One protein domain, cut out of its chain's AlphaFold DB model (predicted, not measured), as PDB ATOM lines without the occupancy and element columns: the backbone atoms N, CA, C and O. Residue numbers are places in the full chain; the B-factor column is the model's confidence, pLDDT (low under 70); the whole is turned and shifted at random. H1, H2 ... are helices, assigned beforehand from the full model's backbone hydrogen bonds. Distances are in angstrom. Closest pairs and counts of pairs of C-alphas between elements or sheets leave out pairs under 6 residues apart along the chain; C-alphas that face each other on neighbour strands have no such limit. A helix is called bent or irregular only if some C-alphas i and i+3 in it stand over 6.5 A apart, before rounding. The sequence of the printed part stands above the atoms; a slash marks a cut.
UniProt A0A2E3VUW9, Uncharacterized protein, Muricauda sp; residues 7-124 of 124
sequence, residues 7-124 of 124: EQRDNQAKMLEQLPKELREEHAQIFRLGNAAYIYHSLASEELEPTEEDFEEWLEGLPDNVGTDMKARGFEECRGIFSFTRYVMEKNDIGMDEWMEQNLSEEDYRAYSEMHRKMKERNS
ATOM      1  N   GLU A   7     -12.199  -0.771 -36.969       98.19
ATOM      2  CA  GLU A   7     -11.734  -0.901 -38.353       98.19
ATOM      3  C   GLU A   7     -12.919  -1.071 -39.307       98.19
ATOM      4  O   GLU A   7     -12.976  -0.419 -40.347       98.19
ATOM      5  N   GLN A   8     -13.920  -1.862 -38.910       98.06
ATOM      6  CA  GLN A   8     -15.144  -2.008 -39.696       98.06
ATOM      7  C   GLN A   8     -15.933  -0.700 -39.792       98.06
ATOM      8  O   GLN A   8     -16.386  -0.355 -40.881       98.06
ATOM      9  N   ARG A   9     -16.031   0.082 -38.708       98.25
ATOM     10  CA  ARG A   9     -16.641   1.424 -38.767       98.25
ATOM     11  C   ARG A   9     -15.896   2.345 -39.738       98.25
ATOM     12  O   ARG A   9     -16.526   2.995 -40.569       98.25
ATOM     13  N   ASP A  10     -14.564   2.362 -39.674       98.38
ATOM     14  CA  ASP A  10     -13.733   3.174 -40.568       98.38
ATOM     15  C   ASP A  10     -13.904   2.740 -42.040       98.38
ATOM     16  O   ASP A  10     -13.960   3.580 -42.939       98.38
ATOM     17  N   ASN A  11     -14.012   1.434 -42.303       98.25
ATOM     18  CA  ASN A  11     -14.226   0.889 -43.645       98.25
ATOM     19  C   ASN A  11     -15.626   1.216 -44.187       98.25
ATOM     20  O   ASN A  11     -15.744   1.626 -45.344       98.25
ATOM     21  N   GLN A  12     -16.668   1.110 -43.355       98.25
ATOM     22  CA  GLN A  12     -18.035   1.516 -43.705       98.25
ATOM     23  C   GLN A  12     -18.086   3.008 -44.065       98.25
ATOM     24  O   GLN A  12     -18.616   3.366 -45.117       98.25
ATOM     25  N   ALA A  13     -17.462   3.873 -43.257       98.06
ATOM     26  CA  ALA A  13     -17.396   5.311 -43.524       98.06
ATOM     27  C   ALA A  13     -16.704   5.624 -44.863       98.06
ATOM     28  O   ALA A  13     -17.261   6.346 -45.691       98.06
ATOM     29  N   LYS A  14     -15.539   5.014 -45.127       98.25
ATOM     30  CA  LYS A  14     -14.819   5.176 -46.405       98.25
ATOM     31  C   LYS A  14     -15.646   4.723 -47.604       98.25
ATOM     32  O   LYS A  14     -15.621   5.380 -48.642       98.25
ATOM     33  N   MET A  15     -16.376   3.614 -47.483       97.56
ATOM     34  CA  MET A  15     -17.245   3.138 -48.561       97.56
ATOM     35  C   MET A  15     -18.373   4.136 -48.842       97.56
ATOM     36  O   MET A  15     -18.616   4.470 -50.000       97.56
ATOM     37  N   LEU A  16     -19.020   4.671 -47.803       98.12
ATOM     38  CA  LEU A  16     -20.079   5.674 -47.960       98.12
ATOM     39  C   LEU A  16     -19.570   6.966 -48.615       98.12
ATOM     40  O   LEU A  16     -20.270   7.552 -49.440       98.12
ATOM     41  N   GLU A  17     -18.350   7.402 -48.299       97.75
ATOM     42  CA  GLU A  17     -17.730   8.576 -48.927       97.75
ATOM     43  C   GLU A  17     -17.511   8.398 -50.438       97.75
ATOM     44  O   GLU A  17     -17.663   9.359 -51.198       97.75
ATOM     45  N   GLN A  18     -17.203   7.173 -50.874       97.62
ATOM     46  CA  GLN A  18     -16.955   6.830 -52.278       97.62
ATOM     47  C   GLN A  18     -18.240   6.670 -53.104       97.62
ATOM     48  O   GLN A  18     -18.184   6.712 -54.334       97.62
ATOM     49  N   LEU A  19     -19.396   6.505 -52.456       97.50
ATOM     50  CA  LEU A  19     -20.669   6.333 -53.149       97.50
ATOM     51  C   LEU A  19     -21.251   7.669 -53.655       97.50
ATOM     52  O   LEU A  19     -21.095   8.715 -52.999       97.50
ATOM     53  N   PRO A  20     -21.993   7.645 -54.785       98.19
ATOM     54  CA  PRO A  20     -22.882   8.735 -55.185       98.19
ATOM     55  C   PRO A  20     -23.811   9.128 -54.038       98.19
ATOM     56  O   PRO A  20     -24.299   8.258 -53.314       98.19
ATOM     57  N   LYS A  21     -24.056  10.431 -53.863       97.19
ATOM     58  CA  LYS A  21     -24.788  10.975 -52.706       97.19
ATOM     59  C   LYS A  21     -26.161  10.323 -52.533       97.19
ATOM     60  O   LYS A  21     -26.586  10.089 -51.407       97.19
ATOM     61  N   GLU A  22     -26.812  10.014 -53.642       97.31
ATOM     62  CA  GLU A  22     -28.154   9.447 -53.736       97.31
ATOM     63  C   GLU A  22     -28.217   8.006 -53.213       97.31
ATOM     64  O   GLU A  22     -29.271   7.569 -52.771       97.31
ATOM     65  N   LEU A  23     -27.088   7.287 -53.221       97.25
ATOM     66  CA  LEU A  23     -26.985   5.896 -52.762       97.25
ATOM     67  C   LEU A  23     -26.502   5.771 -51.315       97.25
ATOM     68  O   LEU A  23     -26.560   4.682 -50.741       97.25
ATOM     69  N   ARG A  24     -25.990   6.856 -50.720       97.69
ATOM     70  CA  ARG A  24     -25.327   6.796 -49.409       97.69
ATOM     71  C   ARG A  24     -26.271   6.385 -48.297       97.69
ATOM     72  O   ARG A  24     -25.881   5.555 -47.490       97.69
ATOM     73  N   GLU A  25     -27.479   6.944 -48.248       97.19
ATOM     74  CA  GLU A  25     -28.404   6.626 -47.155       97.19
ATOM     75  C   GLU A  25     -28.891   5.179 -47.233       97.19
ATOM     76  O   GLU A  25     -28.873   4.479 -46.228       97.19
ATOM     77  N   GLU A  26     -29.221   4.690 -48.431       95.88
ATOM     78  CA  GLU A  26     -29.604   3.289 -48.632       95.88
ATOM     79  C   GLU A  26     -28.499   2.333 -48.151       95.88
ATOM     80  O   GLU A  26     -28.755   1.396 -47.396       95.88
ATOM     81  N   HIS A  27     -27.241   2.600 -48.512       97.44
ATOM     82  CA  HIS A  27     -26.117   1.768 -48.071       97.44
ATOM     83  C   HIS A  27     -25.812   1.934 -46.580       97.44
ATOM     84  O   HIS A  27     -25.447   0.966 -45.914       97.44
ATOM     85  N   ALA A  28     -25.988   3.138 -46.031       97.94
ATOM     86  CA  ALA A  28     -25.856   3.374 -44.601       97.94
ATOM     87  C   ALA A  28     -26.915   2.582 -43.822       97.94
ATOM     88  O   ALA A  28     -26.575   1.956 -42.819       97.94
ATOM     89  N   GLN A  29     -28.160   2.532 -44.304       97.75
ATOM     90  CA  GLN A  29     -29.210   1.692 -43.734       97.75
ATOM     91  C   GLN A  29     -28.826   0.212 -43.786       97.75
ATOM     92  O   GLN A  29     -28.883  -0.455 -42.754       97.75
ATOM     93  N   ILE A  30     -28.336  -0.289 -44.926       97.06
ATOM     94  CA  ILE A  30     -27.845  -1.675 -45.043       97.06
ATOM     95  C   ILE A  30     -26.764  -1.968 -43.994       97.06
ATOM     96  O   ILE A  30     -26.827  -3.005 -43.332       97.06
ATOM     97  N   PHE A  31     -25.813  -1.053 -43.776       98.19
ATOM     98  CA  PHE A  31     -24.816  -1.222 -42.719       98.19
ATOM     99  C   PHE A  31     -25.437  -1.247 -41.328       98.19
ATOM    100  O   PHE A  31     -25.071  -2.101 -40.529       98.19
ATOM    101  N   ARG A  32     -26.392  -0.365 -41.020       98.38
ATOM    102  CA  ARG A  32     -27.053  -0.354 -39.705       98.38
ATOM    103  C   ARG A  32     -27.802  -1.661 -39.437       98.38
ATOM    104  O   ARG A  32     -27.668  -2.192 -38.337       98.38
ATOM    105  N   LEU A  33     -28.515  -2.193 -40.432       98.12
ATOM    106  CA  LEU A  33     -29.201  -3.485 -40.338       98.12
ATOM    107  C   LEU A  33     -28.210  -4.643 -40.178       98.12
ATOM    108  O   LEU A  33     -28.363  -5.473 -39.283       98.12
ATOM    109  N   GLY A  34     -27.170  -4.672 -41.012       97.62
ATOM    110  CA  GLY A  34     -26.125  -5.693 -40.959       97.62
ATOM    111  C   GLY A  34     -25.359  -5.682 -39.638       97.62
ATOM    112  O   GLY A  34     -25.096  -6.742 -39.083       97.62
ATOM    113  N   ASN A  35     -25.064  -4.502 -39.089       98.50
ATOM    114  CA  ASN A  35     -24.396  -4.354 -37.795       98.50
ATOM    115  C   ASN A  35     -25.269  -4.887 -36.647       98.50
ATOM    116  O   ASN A  35     -24.750  -5.556 -35.758       98.50
ATOM    117  N   ALA A  36     -26.582  -4.632 -36.674       98.25
ATOM    118  CA  ALA A  36     -27.501  -5.154 -35.663       98.25
ATOM    119  C   ALA A  36     -27.604  -6.684 -35.699       98.25
ATOM    120  O   ALA A  36     -27.533  -7.326 -34.649       98.25
ATOM    121  N   ALA A  37     -27.688  -7.262 -36.900       97.44
ATOM    122  CA  ALA A  37     -27.667  -8.711 -37.086       97.44
ATOM    123  C   ALA A  37     -26.312  -9.325 -36.694       97.44
ATOM    124  O   ALA A  37     -26.270 -10.373 -36.057       97.44
ATOM    125  N   TYR A  38     -25.199  -8.664 -37.022       97.62
ATOM    126  CA  TYR A  38     -23.867  -9.101 -36.603       97.62
ATOM    127  C   TYR A  38     -23.778  -9.195 -35.078       97.62
ATOM    128  O   TYR A  38     -23.371 -10.227 -34.557       97.62
ATOM    129  N   ILE A  39     -24.208  -8.148 -34.363       97.75
ATOM    130  CA  ILE A  39     -24.170  -8.131 -32.897       97.75
ATOM    131  C   ILE A  39     -25.046  -9.252 -32.329       97.75
ATOM    132  O   ILE A  39     -24.577  -9.978 -31.462       97.75
ATOM    133  N   TYR A  40     -26.258  -9.451 -32.859       97.81
ATOM    134  CA  TYR A  40     -27.133 -10.562 -32.460       97.81
ATOM    135  C   TYR A  40     -26.410 -11.917 -32.499       97.81
ATOM    136  O   TYR A  40     -26.423 -12.664 -31.526       97.81
ATOM    137  N   HIS A  41     -25.734 -12.220 -33.609       97.44
ATOM    138  CA  HIS A  41     -25.028 -13.491 -33.775       97.44
ATOM    139  C   HIS A  41     -23.727 -13.577 -32.958       97.44
ATOM    140  O   HIS A  41     -23.378 -14.658 -32.479       97.44
ATOM    141  N   SER A  42     -23.025 -12.456 -32.761       95.25
ATOM    142  CA  SER A  42     -21.851 -12.389 -31.881       95.25
ATOM    143  C   SER A  42     -22.220 -12.671 -30.426       95.25
ATOM    144  O   SER A  42     -21.522 -13.448 -29.783       95.25
ATOM    145  N   LEU A  43     -23.338 -12.132 -29.920       95.44
ATOM    146  CA  LEU A  43     -23.798 -12.376 -28.542       95.44
ATOM    147  C   LEU A  43     -23.972 -13.872 -28.255       95.44
ATOM    148  O   LEU A  43     -23.524 -14.360 -27.220       95.44
ATOM    149  N   ALA A  44     -24.536 -14.611 -29.212       94.12
ATOM    150  CA  ALA A  44     -24.683 -16.060 -29.117       94.12
ATOM    151  C   ALA A  44     -23.346 -16.784 -28.911       94.12
ATOM    152  O   ALA A  44     -23.286 -17.777 -28.203       94.12
ATOM    153  N   SER A  45     -22.283 -16.309 -29.563       87.44
ATOM    154  CA  SER A  45     -20.978 -16.981 -29.577       87.44
ATOM    155  C   SER A  45     -20.062 -16.534 -28.441       87.44
ATOM    156  O   SER A  45     -19.227 -17.324 -27.991       87.44
ATOM    157  N   GLU A  46     -20.182 -15.267 -28.040       88.69
ATOM    158  CA  GLU A  46     -19.259 -14.563 -27.145       88.69
ATOM    159  C   GLU A  46     -19.789 -14.461 -25.709       88.69
ATOM    160  O   GLU A  46     -18.994 -14.560 -24.782       88.69
ATOM    161  N   GLU A  47     -21.104 -14.302 -25.516       90.81
ATOM    162  CA  GLU A  47     -21.698 -14.021 -24.196       90.81
ATOM    163  C   GLU A  47     -22.509 -15.197 -23.639       90.81
ATOM    164  O   GLU A  47     -22.537 -15.411 -22.430       90.81
ATOM    165  N   LEU A  48     -23.180 -15.965 -24.504       92.38
ATOM    166  CA  LEU A  48     -24.067 -17.057 -24.078       92.38
ATOM    167  C   LEU A  48     -23.367 -18.415 -23.918       92.38
ATOM    168  O   LEU A  48     -24.035 -19.383 -23.577       92.38
ATOM    169  N   GLU A  49     -22.049 -18.479 -24.159       90.44
ATOM    170  CA  GLU A  49     -21.197 -19.669 -23.975       90.44
ATOM    171  C   GLU A  49     -21.875 -20.988 -24.412       90.44
ATOM    172  O   GLU A  49     -22.125 -21.862 -23.578       90.44
ATOM    173  N   PRO A  50     -22.194 -21.151 -25.711       94.88
ATOM    174  CA  PRO A  50     -22.924 -22.318 -26.186       94.88
ATOM    175  C   PRO A  50     -22.138 -23.592 -25.893       94.88
ATOM    176  O   PRO A  50     -20.906 -23.586 -25.886       94.88
ATOM    177  N   THR A  51     -22.851 -24.688 -25.669       96.81
ATOM    178  CA  THR A  51     -22.286 -25.973 -25.250       96.81
ATOM    179  C   THR A  51     -22.357 -27.025 -26.360       96.81
ATOM    180  O   THR A  51     -23.062 -26.863 -27.358       96.81
ATOM    181  N   GLU A  52     -21.645 -28.143 -26.181       97.31
ATOM    182  CA  GLU A  52     -21.809 -29.312 -27.059       97.31
ATOM    183  C   GLU A  52     -23.237 -29.880 -26.997       97.31
ATOM    184  O   GLU A  52     -23.735 -30.359 -28.011       97.31
ATOM    185  N   GLU A  53     -23.923 -29.763 -25.855       97.81
ATOM    186  CA  GLU A  53     -25.327 -30.173 -25.707       97.81
ATOM    187  C   GLU A  53     -26.251 -29.304 -26.572       97.81
ATOM    188  O   GLU A  53     -27.078 -29.834 -27.308       97.81
ATOM    189  N   ASP A  54     -26.046 -27.980 -26.592       97.75
ATOM    190  CA  ASP A  54     -26.784 -27.079 -27.491       97.75
ATOM    191  C   ASP A  54     -26.582 -27.455 -28.960       97.75
ATOM    192  O   ASP A  54     -27.506 -27.384 -29.770       97.75
ATOM    193  N   PHE A  55     -25.361 -27.849 -29.321       98.19
ATOM    194  CA  PHE A  55     -25.043 -28.299 -30.669       98.19
ATOM    195  C   PHE A  55     -25.746 -29.610 -31.015       98.19
ATOM    196  O   PHE A  55     -26.326 -29.708 -32.094       98.19
ATOM    197  N   GLU A  56     -25.739 -30.593 -30.117       98.00
ATOM    198  CA  GLU A  56     -26.449 -31.858 -30.314       98.00
ATOM    199  C   GLU A  56     -27.964 -31.648 -30.438       98.00
ATOM    200  O   GLU A  56     -28.557 -32.126 -31.406       98.00
ATOM    201  N   GLU A  57     -28.573 -30.860 -29.547       97.94
ATOM    202  CA  GLU A  57     -29.995 -30.498 -29.621       97.94
ATOM    203  C   GLU A  57     -30.332 -29.774 -30.934       97.94
ATOM    204  O   GLU A  57     -31.337 -30.070 -31.588       97.94
ATOM    205  N   TRP A  58     -29.483 -28.836 -31.363       97.94
ATOM    206  CA  TRP A  58     -29.663 -28.143 -32.634       97.94
ATOM    207  C   TRP A  58     -29.617 -29.108 -33.825       97.94
ATOM    208  O   TRP A  58     -30.449 -28.990 -34.728       97.94
ATOM    209  N   LEU A  59     -28.694 -30.079 -33.829       98.06
ATOM    210  CA  LEU A  59     -28.589 -31.084 -34.892       98.06
ATOM    211  C   LEU A  59     -29.864 -31.928 -35.030       98.06
ATOM    212  O   LEU A  59     -30.227 -32.269 -36.156       98.06
ATOM    213  N   GLU A  60     -30.551 -32.242 -33.928       96.38
ATOM    214  CA  GLU A  60     -31.806 -33.013 -33.941       96.38
ATOM    215  C   GLU A  60     -32.950 -32.283 -34.661       96.38
ATOM    216  O   GLU A  60     -33.839 -32.921 -35.229       96.38
ATOM    217  N   GLY A  61     -32.923 -30.947 -34.674       94.62
ATOM    218  CA  GLY A  61     -33.909 -30.114 -35.366       94.62
ATOM    219  C   GLY A  61     -33.635 -29.902 -36.859       94.62
ATOM    220  O   GLY A  61     -34.461 -29.302 -37.553       94.62
ATOM    221  N   LEU A  62     -32.484 -30.349 -37.373       96.38
ATOM    222  CA  LEU A  62     -32.089 -30.126 -38.764       96.38
ATOM    223  C   LEU A  62     -32.582 -31.243 -39.696       96.38
ATOM    224  O   LEU A  62     -32.642 -32.406 -39.305       96.38
ATOM    225  N   PRO A  63     -32.848 -30.936 -40.979       96.12
ATOM    226  CA  PRO A  63     -33.029 -31.966 -41.998       96.12
ATOM    227  C   PRO A  63     -31.804 -32.891 -42.084       96.12
ATOM    228  O   PRO A  63     -30.679 -32.392 -42.076       96.12
ATOM    229  N   ASP A  64     -32.005 -34.204 -42.255       92.19
ATOM    230  CA  ASP A  64     -30.940 -35.229 -42.225       92.19
ATOM    231  C   ASP A  64     -29.692 -34.872 -43.048       92.19
ATOM    232  O   ASP A  64     -28.553 -35.065 -42.612       92.19
ATOM    233  N   ASN A  65     -29.893 -34.335 -44.254       92.69
ATOM    234  CA  ASN A  65     -28.805 -33.955 -45.150       92.69
ATOM    235  C   ASN A  65     -27.985 -32.772 -44.615       92.69
ATOM    236  O   ASN A  65     -26.772 -32.740 -44.805       92.69
ATOM    237  N   VAL A  66     -28.633 -31.816 -43.948       94.94
ATOM    238  CA  VAL A  66     -27.977 -30.660 -43.323       94.94
ATOM    239  C   VAL A  66     -27.335 -31.078 -42.004       94.94
ATOM    240  O   VAL A  66     -26.163 -30.783 -41.787       94.94
ATOM    241  N   GLY A  67     -28.056 -31.821 -41.160       96.00
ATOM    242  CA  GLY A  67     -27.553 -32.313 -39.878       96.00
ATOM    243  C   GLY A  67     -26.297 -33.171 -40.035       96.00
ATOM    244  O   GLY A  67     -25.346 -33.009 -39.276       96.00
ATOM    245  N   THR A  68     -26.229 -34.010 -41.075       96.12
ATOM    246  CA  THR A  68     -25.024 -34.803 -41.373       96.12
ATOM    247  C   THR A  68     -23.810 -33.923 -41.703       96.12
ATOM    248  O   THR A  68     -22.721 -34.196 -41.201       96.12
ATOM    249  N   ASP A  69     -23.980 -32.864 -42.508       96.50
ATOM    250  CA  ASP A  69     -22.889 -31.930 -42.841       96.50
ATOM    251  C   ASP A  69     -22.428 -31.151 -41.604       96.50
ATOM    252  O   ASP A  69     -21.235 -31.086 -41.313       96.50
ATOM    253  N   MET A  70     -23.376 -30.620 -40.826       97.69
ATOM    254  CA  MET A  70     -23.071 -29.862 -39.609       97.69
ATOM    255  C   MET A  70     -22.379 -30.735 -38.558       97.69
ATOM    256  O   MET A  70     -21.382 -30.327 -37.966       97.69
ATOM    257  N   LYS A  71     -22.823 -31.986 -38.392       97.19
ATOM    258  CA  LYS A  71     -22.168 -32.954 -37.510       97.19
ATOM    259  C   LYS A  71     -20.730 -33.256 -37.936       97.19
ATOM    260  O   LYS A  71     -19.872 -33.425 -37.076       97.19
ATOM    261  N   ALA A  72     -20.461 -33.330 -39.241       97.31
ATOM    262  CA  ALA A  72     -19.117 -33.585 -39.758       97.31
ATOM    263  C   ALA A  72     -18.149 -32.411 -39.524       97.31
ATOM    264  O   ALA A  72     -16.962 -32.650 -39.311       97.31
ATOM    265  N   ARG A  73     -18.651 -31.168 -39.540       97.25
ATOM    266  CA  ARG A  73     -17.887 -29.956 -39.178       97.25
ATOM    267  C   ARG A  73     -17.556 -29.909 -37.687       97.25
ATOM    268  O   ARG A  73     -16.455 -29.531 -37.300       97.25
ATOM    269  N   GLY A  74     -18.500 -30.355 -36.861       97.88
ATOM    270  CA  GLY A  74     -18.347 -30.417 -35.414       97.88
ATOM    271  C   GLY A  74     -18.601 -29.080 -34.716       97.88
ATOM    272  O   GLY A  74     -18.718 -28.026 -35.341       97.88
ATOM    273  N   PHE A  75     -18.690 -29.153 -33.389       97.31
ATOM    274  CA  PHE A  75     -19.160 -28.064 -32.537       97.31
ATOM    275  C   PHE A  75     -18.388 -26.750 -32.736       97.31
ATOM    276  O   PHE A  75     -18.997 -25.734 -33.062       97.31
ATOM    277  N   GLU A  76     -17.058 -26.768 -32.611       95.69
ATOM    278  CA  GLU A  76     -16.240 -25.546 -32.662       95.69
ATOM    279  C   GLU A  76     -16.361 -24.786 -33.991       95.69
ATOM    280  O   GLU A  76     -16.429 -23.558 -33.994       95.69
ATOM    281  N   GLU A  77     -16.441 -25.490 -35.126       95.81
ATOM    282  CA  GLU A  77     -16.661 -24.840 -36.425       95.81
ATOM    283  C   GLU A  77     -18.092 -24.290 -36.530       95.81
ATOM    284  O   GLU A  77     -18.320 -23.208 -37.078       95.81
ATOM    285  N   CYS A  78     -19.067 -25.006 -35.965       96.56
ATOM    286  CA  CYS A  78     -20.470 -24.618 -36.004       96.56
ATOM    287  C   CYS A  78     -20.821 -23.432 -35.097       96.56
ATOM    288  O   CYS A  78     -21.851 -22.800 -35.338       96.56
ATOM    289  N   ARG A  79     -19.968 -23.057 -34.133       94.75
ATOM    290  CA  ARG A  79     -20.200 -21.912 -33.231       94.75
ATOM    291  C   ARG A  79     -20.485 -20.596 -33.954       94.75
ATOM    292  O   ARG A  79     -21.247 -19.791 -33.443       94.75
ATOM    293  N   GLY A  80     -19.926 -20.391 -35.147       93.12
ATOM    294  CA  GLY A  80     -20.162 -19.189 -35.956       93.12
ATOM    295  C   GLY A  80     -21.307 -19.293 -36.972       93.12
ATOM    296  O   GLY A  80     -21.550 -18.344 -37.717       93.12
ATOM    297  N   ILE A  81     -21.998 -20.434 -37.072       96.25
ATOM    298  CA  ILE A  81     -23.039 -20.642 -38.086       96.25
ATOM    299  C   ILE A  81     -24.320 -19.901 -37.686       96.25
ATOM    300  O   ILE A  81     -24.818 -20.040 -36.569       96.25
ATOM    301  N   PHE A  82     -24.906 -19.139 -38.618       96.19
ATOM    302  CA  PHE A  82     -26.070 -18.285 -38.336       96.19
ATOM    303  C   PHE A  82     -27.293 -19.035 -37.807       96.19
ATOM    304  O   PHE A  82     -27.979 -18.531 -36.923       96.19
ATOM    305  N   SER A  83     -27.578 -20.238 -38.308       96.25
ATOM    306  CA  SER A  83     -28.695 -21.041 -37.799       96.25
ATOM    307  C   SER A  83     -28.435 -21.590 -36.396       96.25
ATOM    308  O   SER A  83     -29.381 -21.697 -35.625       96.25
ATOM    309  N   PHE A  84     -27.181 -21.907 -36.055       97.94
ATOM    310  CA  PHE A  84     -26.826 -22.382 -34.718       97.94
ATOM    311  C   PHE A  84     -26.839 -21.238 -33.701       97.94
ATOM    312  O   PHE A  84     -27.523 -21.312 -32.691       97.94
ATOM    313  N   THR A  85     -26.174 -20.125 -34.013       98.06
ATOM    314  CA  THR A  85     -26.204 -18.915 -33.173       98.06
ATOM    315  C   THR A  85     -27.629 -18.403 -32.960       98.06
ATOM    316  O   THR A  85     -27.979 -18.020 -31.850       98.06
ATOM    317  N   ARG A  86     -28.493 -18.450 -33.984       97.44
ATOM    318  CA  ARG A  86     -29.918 -18.126 -33.828       97.44
ATOM    319  C   ARG A  86     -30.636 -19.094 -32.888       97.44
ATOM    320  O   ARG A  86     -31.389 -18.632 -32.043       97.44
ATOM    321  N   TYR A  87     -30.394 -20.399 -33.010       97.94
ATOM    322  CA  TYR A  87     -30.939 -21.387 -32.079       97.94
ATOM    323  C   TYR A  87     -30.516 -21.089 -30.630       97.94
ATOM    324  O   TYR A  87     -31.369 -21.049 -29.751       97.94
ATOM    325  N   VAL A  88     -29.234 -20.787 -30.388       98.00
ATOM    326  CA  VAL A  88     -28.716 -20.436 -29.051       98.00
ATOM    327  C   VAL A  88     -29.403 -19.183 -28.501       98.00
ATOM    328  O   VAL A  88     -29.820 -19.168 -27.345       98.00
ATOM    329  N   MET A  89     -29.570 -18.144 -29.322       98.06
ATOM    330  CA  MET A  89     -30.270 -16.921 -28.917       98.06
ATOM    331  C   MET A  89     -31.741 -17.187 -28.580       98.06
ATOM    332  O   MET A  89     -32.220 -16.745 -27.541       98.06
ATOM    333  N   GLU A  90     -32.451 -17.941 -29.423       97.19
ATOM    334  CA  GLU A  90     -33.865 -18.275 -29.213       97.19
ATOM    335  C   GLU A  90     -34.067 -19.196 -27.994       97.19
ATOM    336  O   GLU A  90     -35.019 -18.994 -27.246       97.19
ATOM    337  N   LYS A  91     -33.144 -20.133 -27.723       96.25
ATOM    338  CA  LYS A  91     -33.131 -20.955 -26.494       96.25
ATOM    339  C   LYS A  91     -32.983 -20.108 -25.223       96.25
ATOM    340  O   LYS A  91     -33.439 -20.518 -24.162       96.25
ATOM    341  N   ASN A  92     -32.371 -18.930 -25.343       96.12
ATOM    342  CA  ASN A  92     -32.195 -17.957 -24.266       96.12
ATOM    343  C   ASN A  92     -33.237 -16.820 -24.311       96.12
ATOM    344  O   ASN A  92     -32.999 -15.750 -23.755       96.12
ATOM    345  N   ASP A  93     -34.381 -17.041 -24.970       96.62
ATOM    346  CA  ASP A  93     -35.495 -16.090 -25.081       96.62
ATOM    347  C   ASP A  93     -35.131 -14.755 -25.767       96.62
ATOM    348  O   ASP A  93     -35.755 -13.721 -25.521       96.62
ATOM    349  N   ILE A  94     -34.131 -14.752 -26.660       96.81
ATOM    350  CA  ILE A  94     -33.746 -13.577 -27.457       96.81
ATOM    351  C   ILE A  94     -34.077 -13.816 -28.934       96.81
ATOM    352  O   ILE A  94     -33.258 -14.281 -29.735       96.81
ATOM    353  N   GLY A  95     -35.301 -13.462 -29.324       97.19
ATOM    354  CA  GLY A  95     -35.760 -13.553 -30.710       97.19
ATOM    355  C   GLY A  95     -35.095 -12.521 -31.628       97.19
ATOM    356  O   GLY A  95     -34.897 -11.369 -31.250       97.19
ATOM    357  N   MET A  96     -34.783 -12.911 -32.870       96.56
ATOM    358  CA  MET A  96     -34.142 -12.011 -33.842       96.56
ATOM    359  C   MET A  96     -35.007 -10.788 -34.174       96.56
ATOM    360  O   MET A  96     -34.495  -9.675 -34.209       96.56
ATOM    361  N   ASP A  97     -36.308 -10.966 -34.410       96.50
ATOM    362  CA  ASP A  97     -37.183  -9.845 -34.781       96.50
ATOM    363  C   ASP A  97     -37.334  -8.846 -33.622       96.50
ATOM    364  O   ASP A  97     -37.180  -7.643 -33.827       96.50
ATOM    365  N   GLU A  98     -37.520  -9.342 -32.394       97.06
ATOM    366  CA  GLU A  98     -37.581  -8.521 -31.177       97.06
ATOM    367  C   GLU A  98     -36.257  -7.796 -30.913       97.06
ATOM    368  O   GLU A  98     -36.248  -6.607 -30.588       97.06
ATOM    369  N   TRP A  99     -35.126  -8.480 -31.109       97.75
ATOM    370  CA  TRP A  99     -33.807  -7.864 -31.023       97.75
ATOM    371  C   TRP A  99     -33.659  -6.713 -32.020       97.75
ATOM    372  O   TRP A  99     -33.205  -5.627 -31.653       97.75
ATOM    373  N   MET A 100     -34.054  -6.934 -33.274       97.81
ATOM    374  CA  MET A 100     -33.969  -5.918 -34.321       97.81
ATOM    375  C   MET A 100     -34.869  -4.719 -34.003       97.81
ATOM    376  O   MET A 100     -34.432  -3.585 -34.176       97.81
ATOM    377  N   GLU A 101     -36.076  -4.941 -33.480       97.62
ATOM    378  CA  GLU A 101     -36.992  -3.872 -33.060       97.62
ATOM    379  C   GLU A 101     -36.412  -3.004 -31.936       97.62
ATOM    380  O   GLU A 101     -36.502  -1.780 -31.986       97.62
ATOM    381  N   GLN A 102     -35.772  -3.626 -30.944       97.31
ATOM    382  CA  GLN A 102     -35.209  -2.920 -29.790       97.31
ATOM    383  C   GLN A 102     -33.921  -2.147 -30.114       97.31
ATOM    384  O   GLN A 102     -33.594  -1.178 -29.426       97.31
ATOM    385  N   ASN A 103     -33.174  -2.573 -31.135       97.56
ATOM    386  CA  ASN A 103     -31.822  -2.074 -31.413       97.56
ATOM    387  C   ASN A 103     -31.712  -1.191 -32.663       97.56
ATOM    388  O   ASN A 103     -30.679  -0.546 -32.889       97.56
ATOM    389  N   LEU A 104     -32.755  -1.149 -33.487       98.00
ATOM    390  CA  LEU A 104     -32.825  -0.289 -34.661       98.00
ATOM    391  C   LEU A 104     -33.669   0.957 -34.398       98.00
ATOM    392  O   LEU A 104     -34.461   1.032 -33.464       98.00
ATOM    393  N   SER A 105     -33.496   1.964 -35.254       97.69
ATOM    394  CA  SER A 105     -34.468   3.053 -35.320       97.69
ATOM    395  C   SER A 105     -35.793   2.533 -35.888       97.69
ATOM    396  O   SER A 105     -35.827   1.536 -36.608       97.69
ATOM    397  N   GLU A 106     -36.889   3.251 -35.639       97.31
ATOM    398  CA  GLU A 106     -38.208   2.898 -36.186       97.31
ATOM    399  C   GLU A 106     -38.217   2.850 -37.729       97.31
ATOM    400  O   GLU A 106     -38.966   2.090 -38.340       97.31
ATOM    401  N   GLU A 107     -37.400   3.676 -38.388       97.00
ATOM    402  CA  GLU A 107     -37.242   3.660 -39.847       97.00
ATOM    403  C   GLU A 107     -36.485   2.414 -40.324       97.00
ATOM    404  O   GLU A 107     -36.945   1.717 -41.229       97.00
ATOM    405  N   ASP A 108     -35.365   2.086 -39.677       98.00
ATOM    406  CA  ASP A 108     -34.558   0.920 -40.033       98.00
ATOM    407  C   ASP A 108     -35.310  -0.392 -39.740       98.00
ATOM    408  O   ASP A 108     -35.296  -1.308 -40.564       98.00
ATOM    409  N   TYR A 109     -36.031  -0.487 -38.617       98.06
ATOM    410  CA  TYR A 109     -36.839  -1.669 -38.302       98.06
ATOM    411  C   TYR A 109     -37.979  -1.879 -39.304       98.06
ATOM    412  O   TYR A 109     -38.248  -3.012 -39.716       98.06
ATOM    413  N   ARG A 110     -38.620  -0.796 -39.768       97.62
ATOM    414  CA  ARG A 110     -39.610  -0.875 -40.852       97.62
ATOM    415  C   ARG A 110     -38.991  -1.419 -42.137       97.62
ATOM    416  O   ARG A 110     -39.561  -2.331 -42.734       97.62
ATOM    417  N   ALA A 111     -37.816  -0.924 -42.524       96.12
ATOM    418  CA  ALA A 111     -37.100  -1.421 -43.698       96.12
ATOM    419  C   ALA A 111     -36.736  -2.914 -43.567       96.12
ATOM    420  O   ALA A 111     -36.980  -3.694 -44.492       96.12
ATOM    421  N   TYR A 112     -36.230  -3.332 -42.403       96.44
ATOM    422  CA  TYR A 112     -35.954  -4.738 -42.087       96.44
ATOM    423  C   TYR A 112     -37.214  -5.610 -42.202       96.44
ATOM    424  O   TYR A 112     -37.209  -6.627 -42.902       96.44
ATOM    425  N   SER A 113     -38.313  -5.179 -41.585       95.69
ATOM    426  CA  SER A 113     -39.587  -5.903 -41.573       95.69
ATOM    427  C   SER A 113     -40.171  -6.062 -42.979       95.69
ATOM    428  O   SER A 113     -40.617  -7.145 -43.366       95.69
ATOM    429  N   GLU A 114     -40.132  -5.002 -43.791       95.12
ATOM    430  CA  GLU A 114     -40.573  -5.060 -45.185       95.12
ATOM    431  C   GLU A 114     -39.714  -5.993 -46.035       95.12
ATOM    432  O   GLU A 114     -40.250  -6.753 -46.850       95.12
ATOM    433  N   MET A 115     -38.392  -5.932 -45.866       91.75
ATOM    434  CA  MET A 115     -37.460  -6.825 -46.543       91.75
ATOM    435  C   MET A 115     -37.778  -8.283 -46.195       91.75
ATOM    436  O   MET A 115     -37.923  -9.111 -47.096       91.75
ATOM    437  N   HIS A 116     -37.958  -8.586 -44.909       88.38
ATOM    438  CA  HIS A 116     -38.265  -9.929 -44.435       88.38
ATOM    439  C   HIS A 116     -39.615 -10.442 -44.972       88.38
ATOM    440  O   HIS A 116     -39.703 -11.572 -45.460       88.38
ATOM    441  N   ARG A 117     -40.651  -9.590 -44.990       92.12
ATOM    442  CA  ARG A 117     -41.952  -9.903 -45.608       92.12
ATOM    443  C   ARG A 117     -41.806 -10.247 -47.094       92.12
ATOM    444  O   ARG A 117     -42.292 -11.287 -47.531       92.12
ATOM    445  N   LYS A 118     -41.093  -9.414 -47.860       92.19
ATOM    446  CA  LYS A 118     -40.852  -9.634 -49.299       92.19
ATOM    447  C   LYS A 118     -40.084 -10.934 -49.562       92.19
ATOM    448  O   LYS A 118     -40.347 -11.606 -50.554       92.19
ATOM    449  N   MET A 119     -39.135 -11.306 -48.699       88.62
ATOM    450  CA  MET A 119     -38.412 -12.579 -48.822       88.62
ATOM    451  C   MET A 119     -39.325 -13.788 -48.587       88.62
ATOM    452  O   MET A 119     -39.261 -14.743 -49.357       88.62
ATOM    453  N   LYS A 120     -40.203 -13.734 -47.575       85.56
ATOM    454  CA  LYS A 120     -41.194 -14.792 -47.308       85.56
ATOM    455  C   LYS A 120     -42.138 -15.004 -48.494       85.56
ATOM    456  O   LYS A 120     -42.353 -16.139 -48.902       85.56
ATOM    457  N   GLU A 121     -42.625 -13.919 -49.093       88.94
ATOM    458  CA  GLU A 121     -43.519 -13.970 -50.262       88.94
ATOM    459  C   GLU A 121     -42.855 -14.563 -51.510       88.94
ATOM    460  O   GLU A 121     -43.529 -15.177 -52.327       88.94
ATOM    461  N   ARG A 122     -41.537 -14.401 -51.668       84.00
ATOM    462  CA  ARG A 122     -40.781 -14.965 -52.799       84.00
ATOM    463  C   ARG A 122     -40.495 -16.461 -52.673       84.00
ATOM    464  O   ARG A 122     -40.211 -17.091 -53.686       84.00
ATOM    465  N   ASN A 123     -40.500 -16.982 -51.450       73.62
ATOM    466  CA  ASN A 123     -40.149 -18.369 -51.132       73.62
ATOM    467  C   ASN A 123     -41.381 -19.237 -50.808       73.62
ATOM    468  O   ASN A 123     -41.211 -20.402 -50.453       73.62
ATOM    469  N   SER A 124     -42.587 -18.660 -50.892       64.12
ATOM    470  CA  SER A 124     -43.882 -19.349 -50.760       64.12
ATOM    471  C   SER A 124     -44.440 -19.696 -52.136       64.12
ATOM    472  O   SER A 124     -45.079 -20.763 -52.251       64.12
TER     473      SER A 124
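What this domain is: This is residues 7 to 124 of the 124 residues of an uncharacterized protein of Muricauda sp (UniProt A0A2E3VUW9). One long helix, H2, makes a spine: H1 folds back beside its first part as a hairpin, and a head of short helices, H3 to H6, sits at its other end, joined to it through H6. H7 packs across the side of H2, and H8 meets the spine near its own beginning and runs off about perpendicular to it, so that residues 117 to 124 stick out. The printed part has 118 residues with eight named helices, H1 to H8 in that order along the chain, and no named strand; the class is all helix. The whole is loose, with a radius of gyration of the C-alphas of 16.9 A and spans of 48 by 37 by 26 A.

Where its parts are: H2 covers residues 21 to 46 and is 36.6 A long, from C-alpha 21 at (-24.788, 10.975, -52.706) to C-alpha 46 at (-19.259, -14.563, -27.145). It is irregular: C-alphas 22 and 25 are 7.2 A apart, and its line is a rough one. H1, residues 7 to 18, is 16.8 A long and begins at (-11.734, -0.901, -38.353). H3 is residues 52 to 60, H4 64 to 73, H5 75 to 78, H6 82 to 91 and H7 96 to 103. H8, residues 106 to 122, is 24.5 A long and ends at (-40.781, -14.965, -52.799).

How they stand to each other: H2 is the hub, touching four helices. H1 and H2 form a helical hairpin at a shallow tilt of 15 degrees, opposite ways; residues 12 to 17 of H1 alone touch H2, with the C-alphas of Leu 16 and Arg 24 closest at 5.6 A. Residues 40 to 45 of H2 touch H6 at a steep tilt of 60 degrees, the same way, with the C-alphas of Ala 44 and Thr 85 closest at 5.2 A. Residues 36 to 40 of H2 touch H7 at a steep tilt of 65 degrees, with the closest C-alphas, Ala 36 and Met 100, 6.6 A apart. Residues 29 to 33 of H2 touch residues 108 to 112 of H8, about perpendicular at 82 degrees; the C-alphas of Gln 29 and Asp 108 are closest at 6.5 A. H3 touches H6 about perpendicular at 74 degrees, with the C-alphas of Trp 58 and Phe 84 closest at 6.8 A. H3 and H4 are a helical hairpin, its closest C-alphas, Leu 59 and Gly 67, 5.2 A apart. H5 only just touches H3, with 3 pairs of C-alphas within 8 A, Phe 55 and Phe 75 closest at 6.2 A. The packing is mostly crossed, but only just: 2 of 6 touching pairs with a tilt are shallow, pairs that touch only at the corner or at their ends left out. H1, H3, H6, H7 and H8 have every O i to N i+4 pair within hydrogen-bond range, H2 has 18 of 22 and H4 5 of 6, and H5 is too short for such a pair.

The domain as a whole: The two C-alphas farthest apart, Lys 21 and Glu 53, are 49.2 A apart. The printed part has no cut, and each link between helices is tight. Mean pLDDT of the printed part is 95.7; residue 124, the chain's last, is under 70.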